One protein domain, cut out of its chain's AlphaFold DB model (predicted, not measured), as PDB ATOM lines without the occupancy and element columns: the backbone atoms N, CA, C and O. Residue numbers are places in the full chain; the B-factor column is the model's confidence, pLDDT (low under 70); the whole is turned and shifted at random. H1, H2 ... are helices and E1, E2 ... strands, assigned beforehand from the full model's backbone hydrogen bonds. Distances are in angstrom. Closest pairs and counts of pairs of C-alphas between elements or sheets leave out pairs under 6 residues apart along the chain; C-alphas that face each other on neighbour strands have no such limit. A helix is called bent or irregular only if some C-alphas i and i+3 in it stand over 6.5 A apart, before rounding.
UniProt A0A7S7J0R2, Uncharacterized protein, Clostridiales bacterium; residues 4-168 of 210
ATOM      1  N   ASP A   4      16.886  27.465 -31.283       94.88
ATOM      2  CA  ASP A   4      16.641  28.815 -31.794       94.88
ATOM      3  C   ASP A   4      15.188  29.220 -31.493       94.88
ATOM      4  O   ASP A   4      14.945  30.321 -31.003       94.88
ATOM      5  N   GLU A   5      14.238  28.291 -31.662       95.62
ATOM      6  CA  GLU A   5      12.841  28.469 -31.237       95.62
ATOM      7  C   GLU A   5      12.723  28.730 -29.724       95.62
ATOM      8  O   GLU A   5      11.907  29.547 -29.300       95.62
ATOM      9  N   LEU A   6      13.546  28.066 -28.903       95.31
ATOM     10  CA  LEU A   6      13.558  28.276 -27.453       95.31
ATOM     11  C   LEU A   6      14.085  29.669 -27.075       95.31
ATOM     12  O   LEU A   6      13.519  30.310 -26.194       95.31
ATOM     13  N   MET A   7      15.136  30.154 -27.740       95.06
ATOM     14  CA  MET A   7      15.652  31.514 -27.527       95.06
ATOM     15  C   MET A   7      14.608  32.573 -27.911       95.06
ATOM     16  O   MET A   7      14.428  33.547 -27.183       95.06
ATOM     17  N   GLU A   8      13.879  32.355 -29.014       95.81
ATOM     18  CA  GLU A   8      12.770  33.225 -29.426       95.81
ATOM     19  C   GLU A   8      11.617  33.213 -28.411       95.81
ATOM     20  O   GLU A   8      11.092  34.277 -28.092       95.81
ATOM     21  N   LEU A   9      11.242  32.039 -27.881       95.19
ATOM     22  CA  LEU A   9      10.212  31.916 -26.842       95.19
ATOM     23  C   LEU A   9      10.589  32.685 -25.571       95.19
ATOM     24  O   LEU A   9       9.738  33.323 -24.960       95.19
ATOM     25  N   LEU A  10      11.857  32.594 -25.172       94.94
ATOM     26  CA  LEU A  10      12.389  33.276 -23.996       94.94
ATOM     27  C   LEU A  10      12.598  34.779 -24.221       94.94
ATOM     28  O   LEU A  10      12.912  35.477 -23.265       94.94
ATOM     29  N   GLU A  11      12.421  35.266 -25.452       95.50
ATOM     30  CA  GLU A  11      12.642  36.660 -25.850       95.50
ATOM     31  C   GLU A  11      14.063  37.178 -25.526       95.50
ATOM     32  O   GLU A  11      14.239  38.360 -25.227       95.50
ATOM     33  N   ILE A  12      15.080  36.309 -25.631       94.25
ATOM     34  CA  ILE A  12      16.491  36.645 -25.363       94.25
ATOM     35  C   ILE A  12      17.371  36.529 -26.615       94.25
ATOM     36  O   ILE A  12      17.265  35.578 -27.393       94.25
ATOM     37  N   ASP A  13      18.305  37.467 -26.781       91.38
ATOM     38  CA  ASP A  13      19.298  37.432 -27.867       91.38
ATOM     39  C   ASP A  13      20.562  36.643 -27.464       91.38
ATOM     40  O   ASP A  13      21.319  36.156 -28.316       91.38
ATOM     41  N   SER A  14      20.817  36.519 -26.157       90.81
ATOM     42  CA  SER A  14      21.996  35.860 -25.589       90.81
ATOM     43  C   SER A  14      21.720  35.258 -24.207       90.81
ATOM     44  O   SER A  14      20.837  35.714 -23.490       90.81
ATOM     45  N   LEU A  15      22.487  34.234 -23.808       89.38
ATOM     46  CA  LEU A  15      22.295  33.570 -22.505       89.38
ATOM     47  C   LEU A  15      22.578  34.486 -21.306       89.38
ATOM     48  O   LEU A  15      22.021  34.264 -20.237       89.38
ATOM     49  N   ASP A  16      23.375  35.540 -21.496       88.56
ATOM     50  CA  ASP A  16      23.639  36.555 -20.467       88.56
ATOM     51  C   ASP A  16      22.372  37.353 -20.085       88.56
ATOM     52  O   ASP A  16      22.366  38.049 -19.071       88.56
ATOM     53  N   GLU A  17      21.301  37.282 -20.885       92.31
ATOM     54  CA  GLU A  17      20.000  37.904 -20.595       92.31
ATOM     55  C   GLU A  17      19.084  36.999 -19.756       92.31
ATOM     56  O   GLU A  17      18.084  37.469 -19.212       92.31
ATOM     57  N   PHE A  18      19.418  35.716 -19.590       93.25
ATOM     58  CA  PHE A  18      18.651  34.787 -18.762       93.25
ATOM     59  C   PHE A  18      18.956  35.018 -17.271       93.25
ATOM     60  O   PHE A  18      19.698  34.269 -16.640       93.25
ATOM     61  N   VAL A  19      18.419  36.106 -16.711       89.56
ATOM     62  CA  VAL A  19      18.735  36.552 -15.337       89.56
ATOM     63  C   VAL A  19      17.515  36.795 -14.452       89.56
ATOM     64  O   VAL A  19      17.667  36.970 -13.247       89.56
ATOM     65  N   ASP A  20      16.313  36.777 -15.027       90.81
ATOM     66  CA  ASP A  20      15.086  37.171 -14.340       90.81
ATOM     67  C   ASP A  20      14.094  36.006 -14.212       90.81
ATOM     68  O   ASP A  20      14.106  35.043 -14.984       90.81
ATOM     69  N   PHE A  21      13.182  36.139 -13.245       94.94
ATOM     70  CA  PHE A  21      12.113  35.179 -12.957       94.94
ATOM     71  C   PHE A  21      11.277  34.813 -14.193       94.94
ATOM     72  O   PHE A  21      10.976  33.642 -14.390       94.94
ATOM     73  N   GLU A  22      10.929  35.783 -15.044       96.31
ATOM     74  CA  GLU A  22      10.035  35.556 -16.190       96.31
ATOM     75  C   GLU A  22      10.637  34.592 -17.223       96.31
ATOM     76  O   GLU A  22       9.930  33.732 -17.749       96.31
ATOM     77  N   HIS A  23      11.948  34.677 -17.480       95.56
ATOM     78  CA  HIS A  23      12.628  33.746 -18.385       95.56
ATOM     79  C   HIS A  23      12.612  32.323 -17.813       95.56
ATOM     80  O   HIS A  23      12.324  31.359 -18.524       95.56
ATOM     81  N   PHE A  24      12.866  32.191 -16.509       97.12
ATOM     82  CA  PHE A  24      12.848  30.899 -15.830       97.12
ATOM     83  C   PHE A  24      11.444  30.287 -15.790       97.12
ATOM     84  O   PHE A  24      11.270  29.129 -16.167       97.12
ATOM     85  N   ALA A  25      10.436  31.076 -15.414       97.06
ATOM     86  CA  ALA A  25       9.040  30.656 -15.405       97.06
ATOM     87  C   ALA A  25       8.577  30.243 -16.809       97.06
ATOM     88  O   ALA A  25       7.995  29.175 -16.963       97.06
ATOM     89  N   THR A  26       8.919  31.010 -17.849       96.88
ATOM     90  CA  THR A  26       8.596  30.661 -19.244       96.88
ATOM     91  C   THR A  26       9.214  29.321 -19.650       96.88
ATOM     92  O   THR A  26       8.541  28.481 -20.244       96.88
ATOM     93  N   LEU A  27      10.482  29.084 -19.302       96.50
ATOM     94  CA  LEU A  27      11.177  27.835 -19.610       96.50
ATOM     95  C   LEU A  27      10.540  26.621 -18.909       96.50
ATOM     96  O   LEU A  27      10.363  25.560 -19.520       96.50
ATOM     97  N   VAL A  28      10.218  26.769 -17.623       97.00
ATOM     98  CA  VAL A  28       9.655  25.693 -16.797       97.00
ATOM     99  C   VAL A  28       8.189  25.438 -17.140       97.00
ATOM    100  O   VAL A  28       7.793  24.281 -17.219       97.00
ATOM    101  N   GLU A  29       7.399  26.478 -17.397       95.88
ATOM    102  CA  GLU A  29       5.941  26.383 -17.559       95.88
ATOM    103  C   GLU A  29       5.460  26.280 -19.006       95.88
ATOM    104  O   GLU A  29       4.265  26.122 -19.251       95.88
ATOM    105  N   CYS A  30       6.374  26.325 -19.976       93.81
ATOM    106  CA  CYS A  30       6.045  26.062 -21.371       93.81
ATOM    107  C   CYS A  30       5.372  24.685 -21.518       93.81
ATOM    108  O   CYS A  30       5.912  23.673 -21.068       93.81
ATOM    109  N   ASP A  31       4.229  24.632 -22.200       92.31
ATOM    110  CA  ASP A  31       3.451  23.417 -22.463       92.31
ATOM    111  C   ASP A  31       3.904  22.666 -23.731       92.31
ATOM    112  O   ASP A  31       3.282  21.688 -24.150       92.31
ATOM    113  N   GLU A  32       5.022  23.078 -24.331       94.12
ATOM    114  CA  GLU A  32       5.632  22.402 -25.473       94.12
ATOM    115  C   GLU A  32       6.780  21.471 -25.065       94.12
ATOM    116  O   GLU A  32       7.454  21.642 -24.047       94.12
ATOM    117  N   GLU A  33       7.049  20.461 -25.891       93.31
ATOM    118  CA  GLU A  33       8.195  19.578 -25.684       93.31
ATOM    119  C   GLU A  33       9.507  20.307 -26.026       93.31
ATOM    120  O   GLU A  33       9.762  20.696 -27.177       93.31
ATOM    121  N   ILE A  34      10.366  20.436 -25.014       95.50
ATOM    122  CA  ILE A  34      11.727  20.955 -25.141       95.50
ATOM    123  C   ILE A  34      12.689  19.763 -25.073       95.50
ATOM    124  O   ILE A  34      12.749  19.086 -24.043       95.50
ATOM    125  N   PRO A  35      13.465  19.475 -26.129       96.25
ATOM    126  CA  PRO A  35      14.514  18.471 -26.088       96.25
ATOM    127  C   PRO A  35      15.542  18.811 -25.012       96.25
ATOM    128  O   PRO A  35      15.995  19.954 -24.917       96.25
ATOM    129  N   TYR A  36      15.970  17.797 -24.262       95.50
ATOM    130  CA  TYR A  36      16.945  17.952 -23.183       95.50
ATOM    131  C   TYR A  36      18.209  18.715 -23.616       95.50
ATOM    132  O   TYR A  36      18.682  19.585 -22.898       95.50
ATOM    133  N   GLU A  37      18.737  18.457 -24.819       95.31
ATOM    134  CA  GLU A  37      19.927  19.168 -25.313       95.31
ATOM    135  C   GLU A  37      19.708  20.681 -25.465       95.31
ATOM    136  O   GLU A  37      20.634  21.454 -25.223       95.31
ATOM    137  N   SER A  38      18.514  21.110 -25.886       95.69
ATOM    138  CA  SER A  38      18.166  22.533 -25.984       95.69
ATOM    139  C   SER A  38      17.999  23.137 -24.595       95.69
ATOM    140  O   SER A  38      18.551  24.199 -24.328       95.69
ATOM    141  N   PHE A  39      17.319  22.416 -23.700       95.56
ATOM    142  CA  PHE A  39      17.106  22.817 -22.311       95.56
ATOM    143  C   PHE A  39      18.436  22.998 -21.558       95.56
ATOM    144  O   PHE A  39      18.691  24.044 -20.970       95.56
ATOM    145  N   PHE A  40      19.344  22.026 -21.666       95.19
ATOM    146  CA  PHE A  40      20.670  22.067 -21.045       95.19
ATOM    147  C   PHE A  40      21.532  23.232 -21.538       95.19
ATOM    148  O   PHE A  40      22.301  23.804 -20.765       95.19
ATOM    149  N   LYS A  41      21.423  23.605 -22.819       94.06
ATOM    150  CA  LYS A  41      22.203  24.724 -23.369       94.06
ATOM    151  C   LYS A  41      21.880  26.054 -22.698       94.06
ATOM    152  O   LYS A  41      22.803  26.848 -22.576       94.06
ATOM    153  N   ILE A  42      20.642  26.270 -22.243       94.38
ATOM    154  CA  ILE A  42      20.257  27.507 -21.546       94.38
ATOM    155  C   ILE A  42      21.108  27.708 -20.289       94.38
ATOM    156  O   ILE A  42      21.626  28.791 -20.052       94.38
ATOM    157  N   PHE A  43      21.342  26.638 -19.530       92.38
ATOM    158  CA  PHE A  43      22.019  26.694 -18.231       92.38
ATOM    159  C   PHE A  43      23.544  26.562 -18.288       92.38
ATOM    160  O   PHE A  43      24.210  26.647 -17.255       92.38
ATOM    161  N   ALA A  44      24.111  26.314 -19.472       85.00
ATOM    162  CA  ALA A  44      25.516  25.937 -19.613       85.00
ATOM    163  C   ALA A  44      26.494  27.033 -19.155       85.00
ATOM    164  O   ALA A  44      27.552  26.694 -18.623       85.00
ATOM    165  N   ASP A  45      26.127  28.302 -19.352       85.19
ATOM    166  CA  ASP A  45      27.006  29.460 -19.140       85.19
ATOM    167  C   ASP A  45      26.457  30.472 -18.112       85.19
ATOM    168  O   ASP A  45      27.095  31.490 -17.859       85.19
ATOM    169  N   ILE A  46      25.313  30.184 -17.480       91.19
ATOM    170  CA  ILE A  46      24.751  31.027 -16.413       91.19
ATOM    171  C   ILE A  46      25.571  30.824 -15.135       91.19
ATOM    172  O   ILE A  46      25.944  29.692 -14.796       91.19
ATOM    173  N   ASP A  47      25.858  31.907 -14.414       90.88
ATOM    174  CA  ASP A  47      26.559  31.824 -13.142       90.88
ATOM    175  C   ASP A  47      25.696  31.179 -12.046       90.88
ATOM    176  O   ASP A  47      24.467  31.249 -12.025       90.88
ATOM    177  N   SER A  48      26.365  30.502 -11.116       92.56
ATOM    178  CA  SER A  48      25.708  29.716 -10.072       92.56
ATOM    179  C   SER A  48      24.856  30.570  -9.137       92.56
ATOM    180  O   SER A  48      23.843  30.087  -8.641       92.56
ATOM    181  N   GLN A  49      25.254  31.822  -8.889       93.56
ATOM    182  CA  GLN A  49      24.516  32.704  -7.993       93.56
ATOM    183  C   GLN A  49      23.187  33.113  -8.631       93.56
ATOM    184  O   GLN A  49      22.148  32.956  -7.995       93.56
ATOM    185  N   THR A  50      23.199  33.534  -9.897       94.25
ATOM    186  CA  THR A  50      21.974  33.821 -10.645       94.25
ATOM    187  C   THR A  50      21.066  32.600 -10.723       94.25
ATOM    188  O   THR A  50      19.870  32.736 -10.488       94.25
ATOM    189  N   LEU A  51      21.599  31.392 -10.953       94.25
ATOM    190  CA  LEU A  51      20.769  30.180 -10.953       94.25
ATOM    191  C   LEU A  51      20.098  29.906  -9.613       94.25
ATOM    192  O   LEU A  51      18.924  29.538  -9.593       94.25
ATOM    193  N   VAL A  52      20.819  30.088  -8.506       96.12
ATOM    194  CA  VAL A  52      20.239  29.970  -7.165       96.12
ATOM    195  C   VAL A  52      19.126  30.997  -6.987       96.12
ATOM    196  O   VAL A  52      18.025  30.616  -6.610       96.12
ATOM    197  N   GLU A  53      19.383  32.264  -7.311       97.19
ATOM    198  CA  GLU A  53      18.427  33.360  -7.128       97.19
ATOM    199  C   GLU A  53      17.140  33.161  -7.946       97.19
ATOM    200  O   GLU A  53      16.042  33.260  -7.388       97.19
ATOM    201  N   ILE A  54      17.239  32.839  -9.242       96.94
ATOM    202  CA  ILE A  54      16.050  32.650 -10.091       96.94
ATOM    203  C   ILE A  54      15.285  31.369  -9.740       96.94
ATOM    204  O   ILE A  54      14.056  31.383  -9.753       96.94
ATOM    205  N   THR A  55      15.990  30.287  -9.378       97.38
ATOM    206  CA  THR A  55      15.353  29.038  -8.923       97.38
ATOM    207  C   THR A  55      14.583  29.292  -7.637       97.38
ATOM    208  O   THR A  55      13.415  28.928  -7.529       97.38
ATOM    209  N   ASP A  56      15.223  29.946  -6.669       97.69
ATOM    210  CA  ASP A  56      14.626  30.219  -5.371       97.69
ATOM    211  C   ASP A  56      13.379  31.098  -5.507       97.69
ATOM    212  O   ASP A  56      12.291  30.717  -5.076       97.69
ATOM    213  N   THR A  57      13.511  32.208  -6.236       97.81
ATOM    214  CA  THR A  57      12.405  33.135  -6.512       97.81
ATOM    215  C   THR A  57      11.233  32.428  -7.199       97.81
ATOM    216  O   THR A  57      10.076  32.677  -6.859       97.81
ATOM    217  N   TYR A  58      11.516  31.528  -8.148       97.94
ATOM    218  CA  TYR A  58      10.487  30.763  -8.847       97.94
ATOM    219  C   TYR A  58       9.674  29.873  -7.906       97.94
ATOM    220  O   TYR A  58       8.442  29.949  -7.862       97.94
ATOM    221  N   PHE A  59      10.360  29.049  -7.116       97.81
ATOM    222  CA  PHE A  59       9.675  28.150  -6.198       97.81
ATOM    223  C   PHE A  59       8.986  28.907  -5.061       97.81
ATOM    224  O   PHE A  59       7.891  28.510  -4.667       97.81
ATOM    225  N   GLU A  60       9.547  30.013  -4.566       97.38
ATOM    226  CA  GLU A  60       8.868  30.848  -3.572       97.38
ATOM    227  C   GLU A  60       7.517  31.379  -4.079       97.38
ATOM    228  O   GLU A  60       6.535  31.320  -3.331       97.38
ATOM    229  N   ASP A  61       7.417  31.823  -5.341       96.38
ATOM    230  CA  ASP A  61       6.133  32.234  -5.931       96.38
ATOM    231  C   ASP A  61       5.129  31.070  -5.977       96.38
ATOM    232  O   ASP A  61       3.962  31.220  -5.582       96.38
ATOM    233  N   ILE A  62       5.572  29.879  -6.400       94.44
ATOM    234  CA  ILE A  62       4.709  28.692  -6.416       94.44
ATOM    235  C   ILE A  62       4.211  28.371  -5.006       94.44
ATOM    236  O   ILE A  62       3.000  28.231  -4.804       94.44
ATOM    237  N   LEU A  63       5.123  28.293  -4.033       95.81
ATOM    238  CA  LEU A  63       4.831  27.942  -2.645       95.81
ATOM    239  C   LEU A  63       3.856  28.942  -2.003       95.81
ATOM    240  O   LEU A  63       2.906  28.529  -1.337       95.81
ATOM    241  N   GLN A  64       4.022  30.246  -2.247       93.44
ATOM    242  CA  GLN A  64       3.085  31.282  -1.787       93.44
ATOM    243  C   GLN A  64       1.700  31.171  -2.447       93.44
ATOM    244  O   GLN A  64       0.689  31.610  -1.889       93.44
ATOM    245  N   GLY A  65       1.646  30.599  -3.650       90.06
ATOM    246  CA  GLY A  65       0.424  30.394  -4.413       90.06
ATOM    247  C   GLY A  65      -0.406  29.178  -3.997       90.06
ATOM    248  O   GLY A  65      -1.528  29.061  -4.489       90.06
ATOM    249  N   MET A  66       0.113  28.298  -3.137       90.75
ATOM    250  CA  MET A  66      -0.481  26.998  -2.794       90.75
ATOM    251  C   MET A  66      -1.829  27.075  -2.059       90.75
ATOM    252  O   MET A  66      -2.094  28.039  -1.334       90.75
ATOM    253  N   PRO A  67      -2.684  26.041  -2.191       88.12
ATOM    254  CA  PRO A  67      -3.818  25.825  -1.298       88.12
ATOM    255  C   PRO A  67      -3.387  25.576   0.152       88.12
ATOM    256  O   PRO A  67      -2.474  24.793   0.403       88.12
ATOM    257  N   ASP A  68      -4.099  26.174   1.113       85.69
ATOM    258  CA  ASP A  68      -3.799  26.040   2.551       85.69
ATOM    259  C   ASP A  68      -3.890  24.583   3.053       85.69
ATOM    260  O   ASP A  68      -3.257  24.213   4.042       85.69
ATOM    261  N   ASP A  69      -4.705  23.750   2.399       85.50
ATOM    262  CA  ASP A  69      -4.889  22.334   2.718       85.50
ATOM    263  C   ASP A  69      -3.941  21.397   1.941       85.50
ATOM    264  O   ASP A  69      -3.938  20.191   2.190       85.50
ATOM    265  N   GLY A  70      -3.092  21.941   1.065       89.00
ATOM    266  CA  GLY A  70      -2.100  21.220   0.261       89.00
ATOM    267  C   GLY A  70      -0.760  20.990   0.969       89.00
ATOM    268  O   GLY A  70       0.285  21.135   0.347       89.00
ATOM    269  N   ILE A  71      -0.757  20.650   2.261       93.38
ATOM    270  CA  ILE A  71       0.476  20.585   3.076       93.38
ATOM    271  C   ILE A  71       1.499  19.587   2.509       93.38
ATOM    272  O   ILE A  71       2.685  19.889   2.448       93.38
ATOM    273  N   GLU A  72       1.056  18.404   2.079       95.44
ATOM    274  CA  GLU A  72       1.959  17.355   1.580       95.44
ATOM    275  C   GLU A  72       2.633  17.758   0.262       95.44
ATOM    276  O   GLU A  72       3.847  17.615   0.122       95.44
ATOM    277  N   VAL A  73       1.869  18.334  -0.677       95.12
ATOM    278  CA  VAL A  73       2.431  18.854  -1.932       95.12
ATOM    279  C   VAL A  73       3.304  20.085  -1.680       95.12
ATOM    280  O   VAL A  73       4.330  20.242  -2.334       95.12
ATOM    281  N   TYR A  74       2.976  20.911  -0.680       95.94
ATOM    282  CA  TYR A  74       3.843  22.001  -0.233       95.94
ATOM    283  C   TYR A  74       5.213  21.495   0.203       95.94
ATOM    284  O   TYR A  74       6.230  21.969  -0.299       95.94
ATOM    285  N   THR A  75       5.248  20.500   1.090       95.56
ATOM    286  CA  THR A  75       6.504  19.899   1.547       95.56
ATOM    287  C   THR A  75       7.285  19.275   0.395       95.56
ATOM    288  O   THR A  75       8.498  19.454   0.329       95.56
ATOM    289  N   LEU A  76       6.611  18.585  -0.531       96.06
ATOM    290  CA  LEU A  76       7.268  18.020  -1.708       96.06
ATOM    291  C   LEU A  76       7.942  19.110  -2.552       96.06
ATOM    292  O   LEU A  76       9.132  19.015  -2.836       96.06
ATOM    293  N   MET A  77       7.203  20.164  -2.902       96.44
ATOM    294  CA  MET A  77       7.713  21.268  -3.721       96.44
ATOM    295  C   MET A  77       8.869  22.008  -3.044       96.44
ATOM    296  O   MET A  77       9.842  22.354  -3.709       96.44
ATOM    297  N   ASP A  78       8.799  22.215  -1.726       96.25
ATOM    298  CA  ASP A  78       9.894  22.831  -0.973       96.25
ATOM    299  C   ASP A  78      11.126  21.912  -0.895       96.25
ATOM    300  O   ASP A  78      12.256  22.379  -0.996       96.25
ATOM    301  N   THR A  79      10.932  20.591  -0.828       95.62
ATOM    302  CA  THR A  79      12.048  19.631  -0.891       95.62
ATOM    303  C   THR A  79      12.719  19.655  -2.269       95.62
ATOM    304  O   THR A  79      13.947  19.657  -2.359       95.62
ATOM    305  N   VAL A  80      11.935  19.728  -3.353       96.69
ATOM    306  CA  VAL A  80      12.468  19.887  -4.719       96.69
ATOM    307  C   VAL A  80      13.239  21.202  -4.857       96.69
ATOM    308  O   VAL A  80      14.348  21.207  -5.393       96.69
ATOM    309  N   ARG A  81      12.693  22.304  -4.329       97.25
ATOM    310  CA  ARG A  81      13.365  23.609  -4.278       97.25
ATOM    311  C   ARG A  81      14.725  23.510  -3.586       97.25
ATOM    312  O   ARG A  81      15.721  23.923  -4.174       97.25
ATOM    313  N   GLN A  82      14.776  22.956  -2.374       95.81
ATOM    314  CA  GLN A  82      16.017  22.800  -1.603       95.81
ATOM    315  C   GLN A  82      17.058  21.977  -2.379       95.81
ATOM    316  O   GLN A  82      18.197  22.412  -2.544       95.81
ATOM    317  N   ALA A  83      16.642  20.851  -2.968       95.69
ATOM    318  CA  ALA A  83      17.512  20.013  -3.787       95.69
ATOM    319  C   ALA A  83      18.087  20.772  -5.002       95.69
ATOM    320  O   ALA A  83      19.296  20.746  -5.239       95.69
ATOM    321  N   LEU A  84      17.250  21.497  -5.750       96.50
ATOM    322  CA  LEU A  84      17.691  22.292  -6.902       96.50
ATOM    323  C   LEU A  84      18.625  23.437  -6.500       96.50
ATOM    324  O   LEU A  84      19.624  23.673  -7.181       96.50
ATOM    325  N   ILE A  85      18.345  24.121  -5.390       96.00
ATOM    326  CA  ILE A  85      19.214  25.173  -4.854       96.00
ATOM    327  C   ILE A  85      20.572  24.592  -4.452       96.00
ATOM    328  O   ILE A  85      21.604  25.152  -4.826       96.00
ATOM    329  N   GLY A  86      20.595  23.460  -3.741       93.75
ATOM    330  CA  GLY A  86      21.828  22.764  -3.371       93.75
ATOM    331  C   GLY A  86      22.657  22.376  -4.598       93.75
ATOM    332  O   GLY A  86      23.863  22.635  -4.651       93.75
ATOM    333  N   LEU A  87      22.012  21.845  -5.639       94.19
ATOM    334  CA  LEU A  87      22.659  21.525  -6.913       94.19
ATOM    335  C   LEU A  87      23.191  22.768  -7.646       94.19
ATOM    336  O   LEU A  87      24.305  22.748  -8.176       94.19
ATOM    337  N   ALA A  88      22.431  23.864  -7.666       93.94
ATOM    338  CA  ALA A  88      22.842  25.117  -8.295       93.94
ATOM    339  C   ALA A  88      24.051  25.746  -7.578       93.94
ATOM    340  O   ALA A  88      25.026  26.119  -8.235       93.94
ATOM    341  N   LYS A  89      24.038  25.781  -6.236       92.88
ATOM    342  CA  LYS A  89      25.153  26.272  -5.402       92.88
ATOM    343  C   LYS A  89      26.452  25.511  -5.669       92.88
ATOM    344  O   LYS A  89      27.519  26.118  -5.732       92.88
ATOM    345  N   ASN A  90      26.356  24.194  -5.847       89.06
ATOM    346  CA  ASN A  90      27.508  23.302  -5.994       89.06
ATOM    347  C   ASN A  90      27.948  23.067  -7.448       89.06
ATOM    348  O   ASN A  90      28.849  22.265  -7.692       89.06
ATOM    349  N   SER A  91      27.356  23.764  -8.421       89.75
ATOM    350  CA  SER A  91      27.727  23.639  -9.830       89.75
ATOM    351  C   SER A  91      28.417  24.905 -10.324       89.75
ATOM    352  O   SER A  91      27.774  25.928 -10.532       89.75
ATOM    353  N   THR A  92      29.740  24.872 -10.501       86.25
ATOM    354  CA  THR A  92      30.533  26.036 -10.965       86.25
ATOM    355  C   THR A  92      31.014  25.901 -12.403       86.25
ATOM    356  O   THR A  92      31.413  26.879 -13.035       86.25
ATOM    357  N   THR A  93      30.967  24.683 -12.935       87.94
ATOM    358  CA  THR A  93      31.330  24.364 -14.312       87.94
ATOM    359  C   THR A  93      30.152  23.754 -15.060       87.94
ATOM    360  O   THR A  93      29.202  23.244 -14.469       87.94
ATOM    361  N   ARG A  94      30.243  23.754 -16.391       87.25
ATOM    362  CA  ARG A  94      29.231  23.164 -17.270       87.25
ATOM    363  C   ARG A  94      28.955  21.683 -16.982       87.25
ATOM    364  O   ARG A  94      27.807  21.266 -17.058       87.25
ATOM    365  N   ASP A  95      29.981  20.897 -16.656       88.50
ATOM    366  CA  ASP A  95      29.816  19.466 -16.362       88.50
ATOM    367  C   ASP A  95      29.170  19.251 -14.984       88.50
ATOM    368  O   ASP A  95      28.330  18.371 -14.819       88.50
ATOM    369  N   GLU A  96      29.499  20.097 -14.003       90.56
ATOM    370  CA  GLU A  96      28.854  20.082 -12.684       90.56
ATOM    371  C   GLU A  96      27.391  20.545 -12.743       90.56
ATOM    372  O   GLU A  96      26.632  20.268 -11.823       90.56
ATOM    373  N   ARG A  97      26.972  21.227 -13.818       91.12
ATOM    374  CA  ARG A  97      25.590  21.692 -14.028       91.12
ATOM    375  C   ARG A  97      24.619  20.558 -14.371       91.12
ATOM    376  O   ARG A  97      23.415  20.733 -14.217       91.12
ATOM    377  N   ILE A  98      25.119  19.407 -14.823       93.06
ATOM    378  CA  ILE A  98      24.290  18.289 -15.306       93.06
ATOM    379  C   ILE A  98      23.227  17.862 -14.279       93.06
ATOM    380  O   ILE A  98      22.057  17.868 -14.651       93.06
ATOM    381  N   PRO A  99      23.552  17.592 -12.997       93.56
ATOM    382  CA  PRO A  99      22.546  17.147 -12.034       93.56
ATOM    383  C   PRO A  99      21.442  18.182 -11.785       93.56
ATOM    384  O   PRO A  99      20.281  17.813 -11.645       93.56
ATOM    385  N   TYR A 100      21.779  19.481 -11.772       95.12
ATOM    386  CA  TYR A 100      20.786  20.558 -11.658       95.12
ATOM    387  C   TYR A 100      19.806  20.532 -12.833       95.12
ATOM    388  O   TYR A 100      18.595  20.578 -12.636       95.12
ATOM    389  N   VAL A 101      20.330  20.430 -14.058       95.62
ATOM    390  CA  VAL A 101      19.496  20.402 -15.264       95.62
ATOM    391  C   VAL A 101      18.658  19.129 -15.321       95.62
ATOM    392  O   VAL A 101      17.493  19.205 -15.696       95.62
ATOM    393  N   ASP A 102      19.218  17.984 -14.936       95.56
ATOM    394  CA  ASP A 102      18.503  16.706 -14.882       95.56
ATOM    395  C   ASP A 102      17.310  16.781 -13.928       95.56
ATOM    396  O   ASP A 102      16.184  16.454 -14.314       95.56
ATOM    397  N   GLU A 103      17.540  17.263 -12.705       96.88
ATOM    398  CA  GLU A 103      16.494  17.400 -11.695       96.88
ATOM    399  C   GLU A 103      15.442  18.434 -12.120       96.88
ATOM    400  O   GLU A 103      14.248  18.158 -12.024       96.88
ATOM    401  N   LEU A 104      15.849  19.583 -12.675       97.19
ATOM    402  CA  LEU A 104      14.910  20.615 -13.125       97.19
ATOM    403  C   LEU A 104      14.083  20.152 -14.329       97.19
ATOM    404  O   LEU A 104      12.885  20.422 -14.408       97.19
ATOM    405  N   TYR A 105      14.703  19.441 -15.270       96.75
ATOM    406  CA  TYR A 105      14.015  18.896 -16.436       96.75
ATOM    407  C   TYR A 105      13.008  17.814 -16.033       96.75
ATOM    408  O   TYR A 105      11.882  17.789 -16.538       96.75
ATOM    409  N   LYS A 106      13.384  16.946 -15.085       97.00
ATOM    410  CA  LYS A 106      12.485  15.953 -14.486       97.00
ATOM    411  C   LYS A 106      11.319  16.632 -13.765       97.00
ATOM    412  O   LYS A 106      10.170  16.278 -14.028       97.00
ATOM    413  N   PHE A 107      11.602  17.634 -12.931       97.50
ATOM    414  CA  PHE A 107      10.592  18.438 -12.246       97.50
ATOM    415  C   PHE A 107       9.610  19.056 -13.234       97.50
ATOM    416  O   PHE A 107       8.406  18.873 -13.086       97.50
ATOM    417  N   ARG A 108      10.114  19.730 -14.275       96.69
ATOM    418  CA  ARG A 108       9.291  20.341 -15.322       96.69
ATOM    419  C   ARG A 108       8.327  19.334 -15.935       96.69
ATOM    420  O   ARG A 108       7.137  19.617 -16.050       96.69
ATOM    421  N   ASN A 109       8.832  18.170 -16.340       96.38
ATOM    422  CA  ASN A 109       7.995  17.184 -17.018       96.38
ATOM    423  C   ASN A 109       6.879  16.668 -16.105       96.38
ATOM    424  O   ASN A 109       5.716  16.631 -16.506       96.38
ATOM    425  N   TRP A 110       7.208  16.393 -14.844       97.44
ATOM    426  CA  TRP A 110       6.215  16.045 -13.838       97.44
ATOM    427  C   TRP A 110       5.207  17.178 -13.586       97.44
ATOM    428  O   TRP A 110       3.997  16.956 -13.624       97.44
ATOM    429  N   TYR A 111       5.682  18.406 -13.388       97.00
ATOM    430  CA  TYR A 111       4.864  19.559 -13.014       97.00
ATOM    431  C   TYR A 111       3.865  19.960 -14.110       97.00
ATOM    432  O   TYR A 111       2.715  20.290 -13.803       97.00
ATOM    433  N   ILE A 112       4.292  19.894 -15.377       96.81
ATOM    434  CA  ILE A 112       3.517  20.350 -16.538       96.81
ATOM    435  C   ILE A 112       2.728  19.231 -17.212       96.81
ATOM    436  O   ILE A 112       1.613  19.495 -17.663       96.81
ATOM    437  N   PHE A 113       3.260  18.004 -17.277       96.19
ATOM    438  CA  PHE A 113       2.686  16.942 -18.113       96.19
ATOM    439  C   PHE A 113       2.250  15.695 -17.342       96.19
ATOM    440  O   PHE A 113       1.166  15.180 -17.619       96.19
ATOM    441  N   ASP A 114       3.071  15.192 -16.414       96.44
ATOM    442  CA  ASP A 114       2.877  13.826 -15.899       96.44
ATOM    443  C   ASP A 114       2.079  13.753 -14.589       96.44
ATOM    444  O   ASP A 114       1.442  12.735 -14.312       96.44
ATOM    445  N   SER A 115       2.103  14.807 -13.772       96.88
ATOM    446  CA  SER A 115       1.427  14.824 -12.472       96.88
ATOM    447  C   SER A 115      -0.097  14.776 -12.593       96.88
ATOM    448  O   SER A 115      -0.690  15.274 -13.551       96.88
ATOM    449  N   ILE A 116      -0.753  14.193 -11.584       97.50
ATOM    450  CA  ILE A 116      -2.209  14.034 -11.564       97.50
ATOM    451  C   ILE A 116      -2.783  14.616 -10.273       97.50
ATOM    452  O   ILE A 116      -2.509  14.149  -9.169       97.50
ATOM    453  N   VAL A 117      -3.644  15.618 -10.433       97.50
ATOM    454  CA  VAL A 117      -4.432  16.237  -9.367       97.50
ATOM    455  C   VAL A 117      -5.911  16.056  -9.679       97.50
ATOM    456  O   VAL A 117      -6.415  16.508 -10.713       97.50
ATOM    457  N   HIS A 118      -6.645  15.428  -8.763       97.38
ATOM    458  CA  HIS A 118      -8.077  15.221  -8.938       97.38
ATOM    459  C   HIS A 118      -8.862  16.435  -8.449       97.38
ATOM    460  O   HIS A 118      -8.942  16.733  -7.255       97.38
ATOM    461  N   LEU A 119      -9.522  17.114  -9.381       95.81
ATOM    462  CA  LEU A 119     -10.329  18.290  -9.102       95.81
ATOM    463  C   LEU A 119     -11.803  17.920  -9.000       95.81
ATOM    464  O   LEU A 119     -12.360  17.218  -9.851       95.81
ATOM    465  N   ARG A 120     -12.488  18.473  -7.997       95.94
ATOM    466  CA  ARG A 120     -13.950  18.393  -7.886       95.94
ATOM    467  C   ARG A 120     -14.553  19.776  -7.704       95.94
ATOM    468  O   ARG A 120     -14.411  20.373  -6.639       95.94
ATOM    469  N   ARG A 121     -15.311  20.245  -8.699       94.56
ATOM    470  CA  ARG A 121     -16.010  21.534  -8.620       94.56
ATOM    471  C   ARG A 121     -17.070  21.512  -7.520       94.56
ATOM    472  O   ARG A 121     -17.923  20.625  -7.492       94.56
ATOM    473  N   LEU A 122     -17.067  22.513  -6.641       93.12
ATOM    474  CA  LEU A 122     -17.958  22.553  -5.476       93.12
ATOM    475  C   LEU A 122     -19.432  22.769  -5.847       93.12
ATOM    476  O   LEU A 122     -20.328  22.290  -5.153       93.12
ATOM    477  N   LYS A 123     -19.694  23.462  -6.959       93.56
ATOM    478  CA  LYS A 123     -21.045  23.842  -7.393       93.56
ATOM    479  C   LYS A 123     -21.914  22.664  -7.839       93.56
ATOM    480  O   LYS A 123     -23.104  22.634  -7.539       93.56
ATOM    481  N   ASP A 124     -21.345  21.726  -8.590       94.06
ATOM    482  CA  ASP A 124     -22.087  20.640  -9.247       94.06
ATOM    483  C   ASP A 124     -21.400  19.269  -9.157       94.06
ATOM    484  O   ASP A 124     -21.927  18.287  -9.676       94.06
ATOM    485  N   ASN A 125     -20.277  19.177  -8.439       94.19
ATOM    486  CA  ASN A 125     -19.490  17.959  -8.242       94.19
ATOM    487  C   ASN A 125     -18.921  17.347  -9.531       94.19
ATOM    488  O   ASN A 125     -18.571  16.163  -9.535       94.19
ATOM    489  N   VAL A 126     -18.796  18.129 -10.609       95.75
ATOM    490  CA  VAL A 126     -18.063  17.692 -11.803       95.75
ATOM    491  C   VAL A 126     -16.607  17.430 -11.425       95.75
ATOM    492  O   VAL A 126     -15.978  18.240 -10.738       95.75
ATOM    493  N   LYS A 127     -16.103  16.273 -11.858       97.19
ATOM    494  CA  LYS A 127     -14.721  15.843 -11.654       97.19
ATOM    495  C   LYS A 127     -13.914  16.033 -12.930       97.19
ATOM    496  O   LYS A 127     -14.452  15.816 -14.017       97.19
ATOM    497  N   ARG A 128     -12.646  16.389 -12.776       96.00
ATOM    498  CA  ARG A 128     -11.638  16.374 -13.838       96.00
ATOM    499  C   ARG A 128     -10.268  16.131 -13.221       96.00
ATOM    500  O   ARG A 128     -10.087  16.437 -12.046       96.00
ATOM    501  N   ASP A 129      -9.350  15.665 -14.042       97.69
ATOM    502  CA  ASP A 129      -7.941  15.586 -13.686       97.69
ATOM    503  C   ASP A 129      -7.222  16.775 -14.323       97.69
ATOM    504  O   ASP A 129      -7.683  17.305 -15.342       97.69
ATOM    505  N   ALA A 130      -6.164  17.221 -13.669       97.00
ATOM    506  CA  ALA A 130      -5.302  18.309 -14.101       97.00
ATOM    507  C   ALA A 130      -3.880  18.025 -13.616       97.00
ATOM    508  O   ALA A 130      -3.706  17.259 -12.665       97.00
ATOM    509  N   THR A 131      -2.884  18.652 -14.225       97.25
ATOM    510  CA  THR A 131      -1.518  18.613 -13.687       97.25
ATOM    511  C   THR A 131      -1.384  19.532 -12.476       97.25
ATOM    512  O   THR A 131      -2.277  20.340 -12.189       97.25
ATOM    513  N   VAL A 132      -0.285  19.415 -11.726       96.50
ATOM    514  CA  VAL A 132      -0.021  20.308 -10.589       96.50
ATOM    515  C   VAL A 132       0.019  21.758 -11.070       96.50
ATOM    516  O   VAL A 132      -0.644  22.595 -10.463       96.50
ATOM    517  N   SER A 133       0.690  22.054 -12.186       95.69
ATOM    518  CA  SER A 133       0.701  23.403 -12.771       95.69
ATOM    519  C   SER A 133      -0.708  23.935 -13.047       95.69
ATOM    520  O   SER A 133      -1.100  24.978 -12.517       95.69
ATOM    521  N   GLU A 134      -1.530  23.172 -13.772       95.69
ATOM    522  CA  GLU A 134      -2.905  23.568 -14.086       95.69
ATOM    523  C   GLU A 134      -3.752  23.769 -12.820       95.69
ATOM    524  O   GLU A 134      -4.514  24.735 -12.717       95.69
ATOM    525  N   ALA A 135      -3.624  22.868 -11.842       95.06
ATOM    526  CA  ALA A 135      -4.311  22.964 -10.562       95.06
ATOM    527  C   ALA A 135      -3.928  24.249  -9.809       95.06
ATOM    528  O   ALA A 135      -4.807  24.941  -9.286       95.06
ATOM    529  N   MET A 136      -2.645  24.608  -9.809       93.12
ATOM    530  CA  MET A 136      -2.143  25.837  -9.199       93.12
ATOM    531  C   MET A 136      -2.671  27.089  -9.907       93.12
ATOM    532  O   MET A 136      -3.159  28.011  -9.243       93.12
ATOM    533  N   SER A 137      -2.653  27.120 -11.244       92.50
ATOM    534  CA  SER A 137      -3.230  28.228 -12.016       92.50
ATOM    535  C   SER A 137      -4.725  28.385 -11.730       92.50
ATOM    536  O   SER A 137      -5.205  29.498 -11.504       92.50
ATOM    537  N   LEU A 138      -5.464  27.275 -11.678       93.00
ATOM    538  CA  LEU A 138      -6.891  27.272 -11.364       93.00
ATOM    539  C   LEU A 138      -7.167  27.818  -9.966       93.00
ATOM    540  O   LEU A 138      -8.013  28.699  -9.828       93.00
ATOM    541  N   TYR A 139      -6.422  27.369  -8.956       92.75
ATOM    542  CA  TYR A 139      -6.579  27.847  -7.585       92.75
ATOM    543  C   TYR A 139      -6.341  29.361  -7.472       92.75
ATOM    544  O   TYR A 139      -7.085  30.074  -6.790       92.75
ATOM    545  N   ARG A 140      -5.345  29.886  -8.198       89.56
ATOM    546  CA  ARG A 140      -5.088  31.333  -8.284       89.56
ATOM    547  C   ARG A 140      -6.272  32.078  -8.924       89.56
ATOM    548  O   ARG A 140      -6.662  33.130  -8.411       89.56
ATOM    549  N   LEU A 141      -6.885  31.527  -9.975       90.31
ATOM    550  CA  LEU A 141      -8.057  32.110 -10.647       90.31
ATOM    551  C   LEU A 141      -9.329  32.102  -9.778       90.31
ATOM    552  O   LEU A 141     -10.136  33.029  -9.879       90.31
ATOM    553  N   GLU A 142      -9.497  31.145  -8.858       89.94
ATOM    554  CA  GLU A 142     -10.648  31.121  -7.933       89.94
ATOM    555  C   GLU A 142     -10.758  32.402  -7.093       89.94
ATOM    556  O   GLU A 142     -11.863  32.879  -6.801       89.94
ATOM    557  N   LYS A 143      -9.614  33.017  -6.755       83.94
ATOM    558  CA  LYS A 143      -9.541  34.281  -6.001       83.94
ATOM    559  C   LYS A 143     -10.182  35.457  -6.759       83.94
ATOM    560  O   LYS A 143     -10.498  36.477  -6.147       83.94
ATOM    561  N   LEU A 144     -10.424  35.314  -8.065       85.62
ATOM    562  CA  LEU A 144     -11.055  36.308  -8.940       85.62
ATOM    563  C   LEU A 144     -12.572  36.092  -9.127       85.62
ATOM    564  O   LEU A 144     -13.165  36.670 -10.039       85.62
ATOM    565  N   ASN A 145     -13.221  35.333  -8.231       77.88
ATOM    566  CA  ASN A 145     -14.637  34.925  -8.286       77.88
ATOM    567  C   ASN A 145     -14.977  33.917  -9.403       77.88
ATOM    568  O   ASN A 145     -16.098  33.928  -9.924       77.88
ATOM    569  N   GLU A 146     -14.042  33.038  -9.761       79.94
ATOM    570  CA  GLU A 146     -14.342  31.875 -10.604       79.94
ATOM    571  C   GLU A 146     -15.005  30.726  -9.814       79.94
ATOM    572  O   GLU A 146     -15.282  30.832  -8.616       79.94
ATOM    573  N   ASP A 147     -15.340  29.631 -10.507       87.44
ATOM    574  CA  ASP A 147     -15.848  28.415  -9.866       87.44
ATOM    575  C   ASP A 147     -14.803  27.866  -8.878       87.44
ATOM    576  O   ASP A 147     -13.628  27.793  -9.207       87.44
ATOM    577  N   GLN A 148     -15.244  27.426  -7.697       92.19
ATOM    578  CA  GLN A 148     -14.356  26.859  -6.676       92.19
ATOM    579  C   GLN A 148     -14.221  25.340  -6.799       92.19
ATOM    580  O   GLN A 148     -15.208  24.643  -7.096       92.19
ATOM    581  N   TYR A 149     -13.037  24.816  -6.490       93.75
ATOM    582  CA  TYR A 149     -12.720  23.394  -6.567       93.75
ATOM    583  C   TYR A 149     -12.191  22.858  -5.233       93.75
ATOM    584  O   TYR A 149     -11.682  23.577  -4.381       93.75
ATOM    585  N   ARG A 150     -12.349  21.548  -5.038       93.69
ATOM    586  CA  ARG A 150     -11.550  20.783  -4.082       93.69
ATOM    587  C   ARG A 150     -10.426  20.101  -4.848       93.69
ATOM    588  O   ARG A 150     -10.715  19.469  -5.867       93.69
ATOM    589  N   TYR A 151      -9.222  20.196  -4.303       95.38
ATOM    590  CA  TYR A 151      -7.996  19.626  -4.841       95.38
ATOM    591  C   TYR A 151      -7.639  18.354  -4.067       95.38
ATOM    592  O   TYR A 151      -7.889  18.258  -2.863       95.38
ATOM    593  N   ASP A 152      -7.114  17.361  -4.770       95.88
ATOM    594  CA  ASP A 152      -6.603  16.121  -4.200       95.88
ATOM    595  C   ASP A 152      -5.311  15.773  -4.940       95.88
ATOM    596  O   ASP A 152      -5.341  15.417  -6.118       95.88
ATOM    597  N   PHE A 153      -4.192  15.963  -4.241       96.19
ATOM    598  CA  PHE A 153      -2.831  15.820  -4.755       96.19
ATOM    599  C   PHE A 153      -2.245  14.430  -4.496       96.19
ATOM    600  O   PHE A 153      -1.077  14.214  -4.800       96.19
ATOM    601  N   SER A 154      -3.008  13.500  -3.914       95.31
ATOM    602  CA  SER A 154      -2.477  12.208  -3.453       95.31
ATOM    603  C   SER A 154      -1.744  11.415  -4.544       95.31
ATOM    604  O   SER A 154      -0.700  10.831  -4.261       95.31
ATOM    605  N   ASP A 155      -2.221  11.486  -5.788       95.50
ATOM    606  CA  ASP A 155      -1.626  10.828  -6.963       95.50
ATOM    607  C   ASP A 155      -0.505  11.656  -7.638       95.50
ATOM    608  O   ASP A 155      -0.023  11.290  -8.704       95.50
ATOM    609  N   SER A 156      -0.074  12.764  -7.024       94.25
ATOM    610  CA  SER A 156       1.082  13.572  -7.457       94.25
ATOM    611  C   SER A 156       2.259  13.534  -6.474       94.25
ATOM    612  O   SER A 156       3.275  14.178  -6.706       94.25
ATOM    613  N   LEU A 157       2.150  12.790  -5.368       94.25
ATOM    614  CA  LEU A 157       3.182  12.750  -4.321       94.25
ATOM    615  C   LEU A 157       4.313  11.743  -4.592       94.25
ATOM    616  O   LEU A 157       5.173  11.543  -3.738       94.25
ATOM    617  N   ASP A 158       4.307  11.087  -5.749       89.88
ATOM    618  CA  ASP A 158       5.254  10.045  -6.150       89.88
ATOM    619  C   ASP A 158       6.516  10.583  -6.842       89.88
ATOM    620  O   ASP A 158       7.317   9.806  -7.357       89.88
ATOM    621  N   TYR A 159       6.720  11.903  -6.842       92.12
ATOM    622  CA  TYR A 159       7.928  12.509  -7.386       92.12
ATOM    623  C   TYR A 159       9.175  12.063  -6.605       92.12
ATOM    624  O   TYR A 159       9.352  12.383  -5.428       92.12
ATOM    625  N   GLU A 160      10.066  11.341  -7.281       90.38
ATOM    626  CA  GLU A 160      11.328  10.868  -6.716       90.38
ATOM    627  C   GLU A 160      12.440  11.887  -6.979       90.38
ATOM    628  O   GLU A 160      12.843  12.090  -8.125       90.38
ATOM    629  N   ILE A 161      12.969  12.507  -5.924       88.50
ATOM    630  CA  ILE A 161      14.158  13.371  -5.997       88.50
ATOM    631  C   ILE A 161      15.396  12.485  -6.144       88.50
ATOM    632  O   ILE A 161      15.499  11.452  -5.478       88.50
ATOM    633  N   ASP A 162      16.339  12.870  -7.009       79.75
ATOM    634  CA  ASP A 162      17.587  12.119  -7.143       79.75
ATOM    635  C   ASP A 162      18.365  12.142  -5.810       79.75
ATOM    636  O   ASP A 162      18.601  13.203  -5.229       79.75
ATOM    637  N   GLU A 163      18.781  10.972  -5.314       70.62
ATOM    638  CA  GLU A 163      19.559  10.839  -4.073       70.62
ATOM    639  C   GLU A 163      20.838  11.690  -4.103       70.62
ATOM    640  O   GLU A 163      21.263  12.222  -3.072       70.62
ATOM    641  N   TYR A 164      21.435  11.859  -5.287       65.56
ATOM    642  CA  TYR A 164      22.597  12.722  -5.451       65.56
ATOM    643  C   TYR A 164      22.250  14.189  -5.192       65.56
ATOM    644  O   TYR A 164      23.075  14.874  -4.595       65.56
ATOM    645  N   ALA A 165      21.043  14.653  -5.529       66.88
ATOM    646  CA  ALA A 165      20.595  16.027  -5.296       66.88
ATOM    647  C   ALA A 165      20.511  16.375  -3.802       66.88
ATOM    648  O   ALA A 165      20.928  17.453  -3.386       66.88
ATOM    649  N   ILE A 166      20.049  15.427  -2.983       62.19
ATOM    650  CA  ILE A 166      19.870  15.606  -1.532       62.19
ATOM    651  C   ILE A 166      21.222  15.692  -0.807       62.19
ATOM    652  O   ILE A 166      21.361  16.390   0.195       62.19
ATOM    653  N   SER A 167      22.252  15.010  -1.319       56.50
ATOM    654  CA  SER A 167      23.568  14.958  -0.668       56.50
ATOM    655  C   SER A 167      24.329  16.292  -0.650       56.50
ATOM    656  O   SER A 167      25.242  16.451   0.160       56.50
ATOM    657  N   PHE A 168      23.950  17.249  -1.503       53.47
ATOM    658  CA  PHE A 168      24.636  18.537  -1.650       53.47
ATOM    659  C   PHE A 168      24.136  19.633  -0.702       53.47
ATOM    660  O   PHE A 168      24.842  20.624  -0.528       53.47
TER     661      PHE A 168
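What this domain is: This is residues 4 to 168 of the 210 residues of an uncharacterized protein of Clostridiales bacterium (UniProt A0A7S7J0R2). A small two-stranded hairpin, E1 and E2, makes one end of a helical body in which three long helices, H4, H5 and H6, run lengthwise, back and forth, their centres making a triangle, with H5 touching both H4 and H6 while these two stay apart from each other. H2 lies across the gap between H4 and H6, with H3 on H6 and H1 beyond H2 and H3; H7 is at the base of the hairpin, and a long stretch, residues 143 to 162, runs back to the short H8 on H5 and H6. The printed part has 165 residues, with named elements in the order H1 H2 H3 H4 H5 H6 E1 E2 H7 H8; the sheet is antiparallel and the class mostly helix. It is compact, with a radius of gyration of the C-alphas of 16.5 A and spans of 53 by 36 by 24 A.

Where its parts are: E1 is residues 117 to 121, 12.8 A long, from C-alpha 117 at (-4.432, 16.237, -9.367); E2 is residues 127 to 130. H7, residues 132 to 142, measures 15.4 A. H6, residues 98 to 114, measures 21.9 A and is irregular, but only just: C-alphas 111 and 114 are 6.7 A apart. H5, residues 71 to 89, measures 26.7 A, and H4, residues 48 to 64, 24.1 A. H1, residues 4 to 9, begins at C-alpha 4 (16.641, 28.815, -31.794). H2 is residues 21 to 29, H3 residues 36 to 43, and H8 residues 163 to 166, ending at C-alpha 166 (19.870, 15.606, -1.532).

How they stand to each other: E1 and E2 form an antiparallel hairpin, with N 117 and O 130 2.8 A apart and N 128 and O 119 3.1 A apart, within hydrogen-bond range. Residues 120 to 121 of E1 also pair antiparallel with residues 149 to 150. H7 and H6 touch only at their ends, closest at the C-alphas of Val 132 and Tyr 111, 5.5 A. H6 is the hub, touching five helices. H5 and H6 form a helical hairpin at a shallow tilt of 27 degrees, with C-alphas of Leu 87 and Tyr 100 closest at 5.2 A. H4 and H5 form another at 8 degrees, with C-alphas of Val 52 and Ile 85 closest at 5.4 A; H4 and H6 are apart. H2 touches H4 at the C-alphas of Phe 21 and Ile 54, 5.5 A. H3 touches H6 at a steep tilt of 61 degrees, with C-alphas of Phe 40 and Val 101 closest at 6.1 A. H1 is close to but not clearly touching H3, with C-alphas of Leu 6 and Ser 38 7.5 A apart. H8 touches H5 at the C-alphas of Ala 165 and Ala 83, 5.3 A. Every O i to N i+4 pair is within hydrogen-bond range in H1, H2, H4, H5, H6 and H7, against 2 of 4 in H3; H8 is too short for such a pair.

The domain as a whole: The two C-alphas farthest apart, those of Thr 93 and Asp 124, are 53.8 A apart. The printed part has no cut. The links H1 to H2 and H7 to H8 are long. Mean pLDDT of the printed part is 92.6; residues 164 to 168 are under 70.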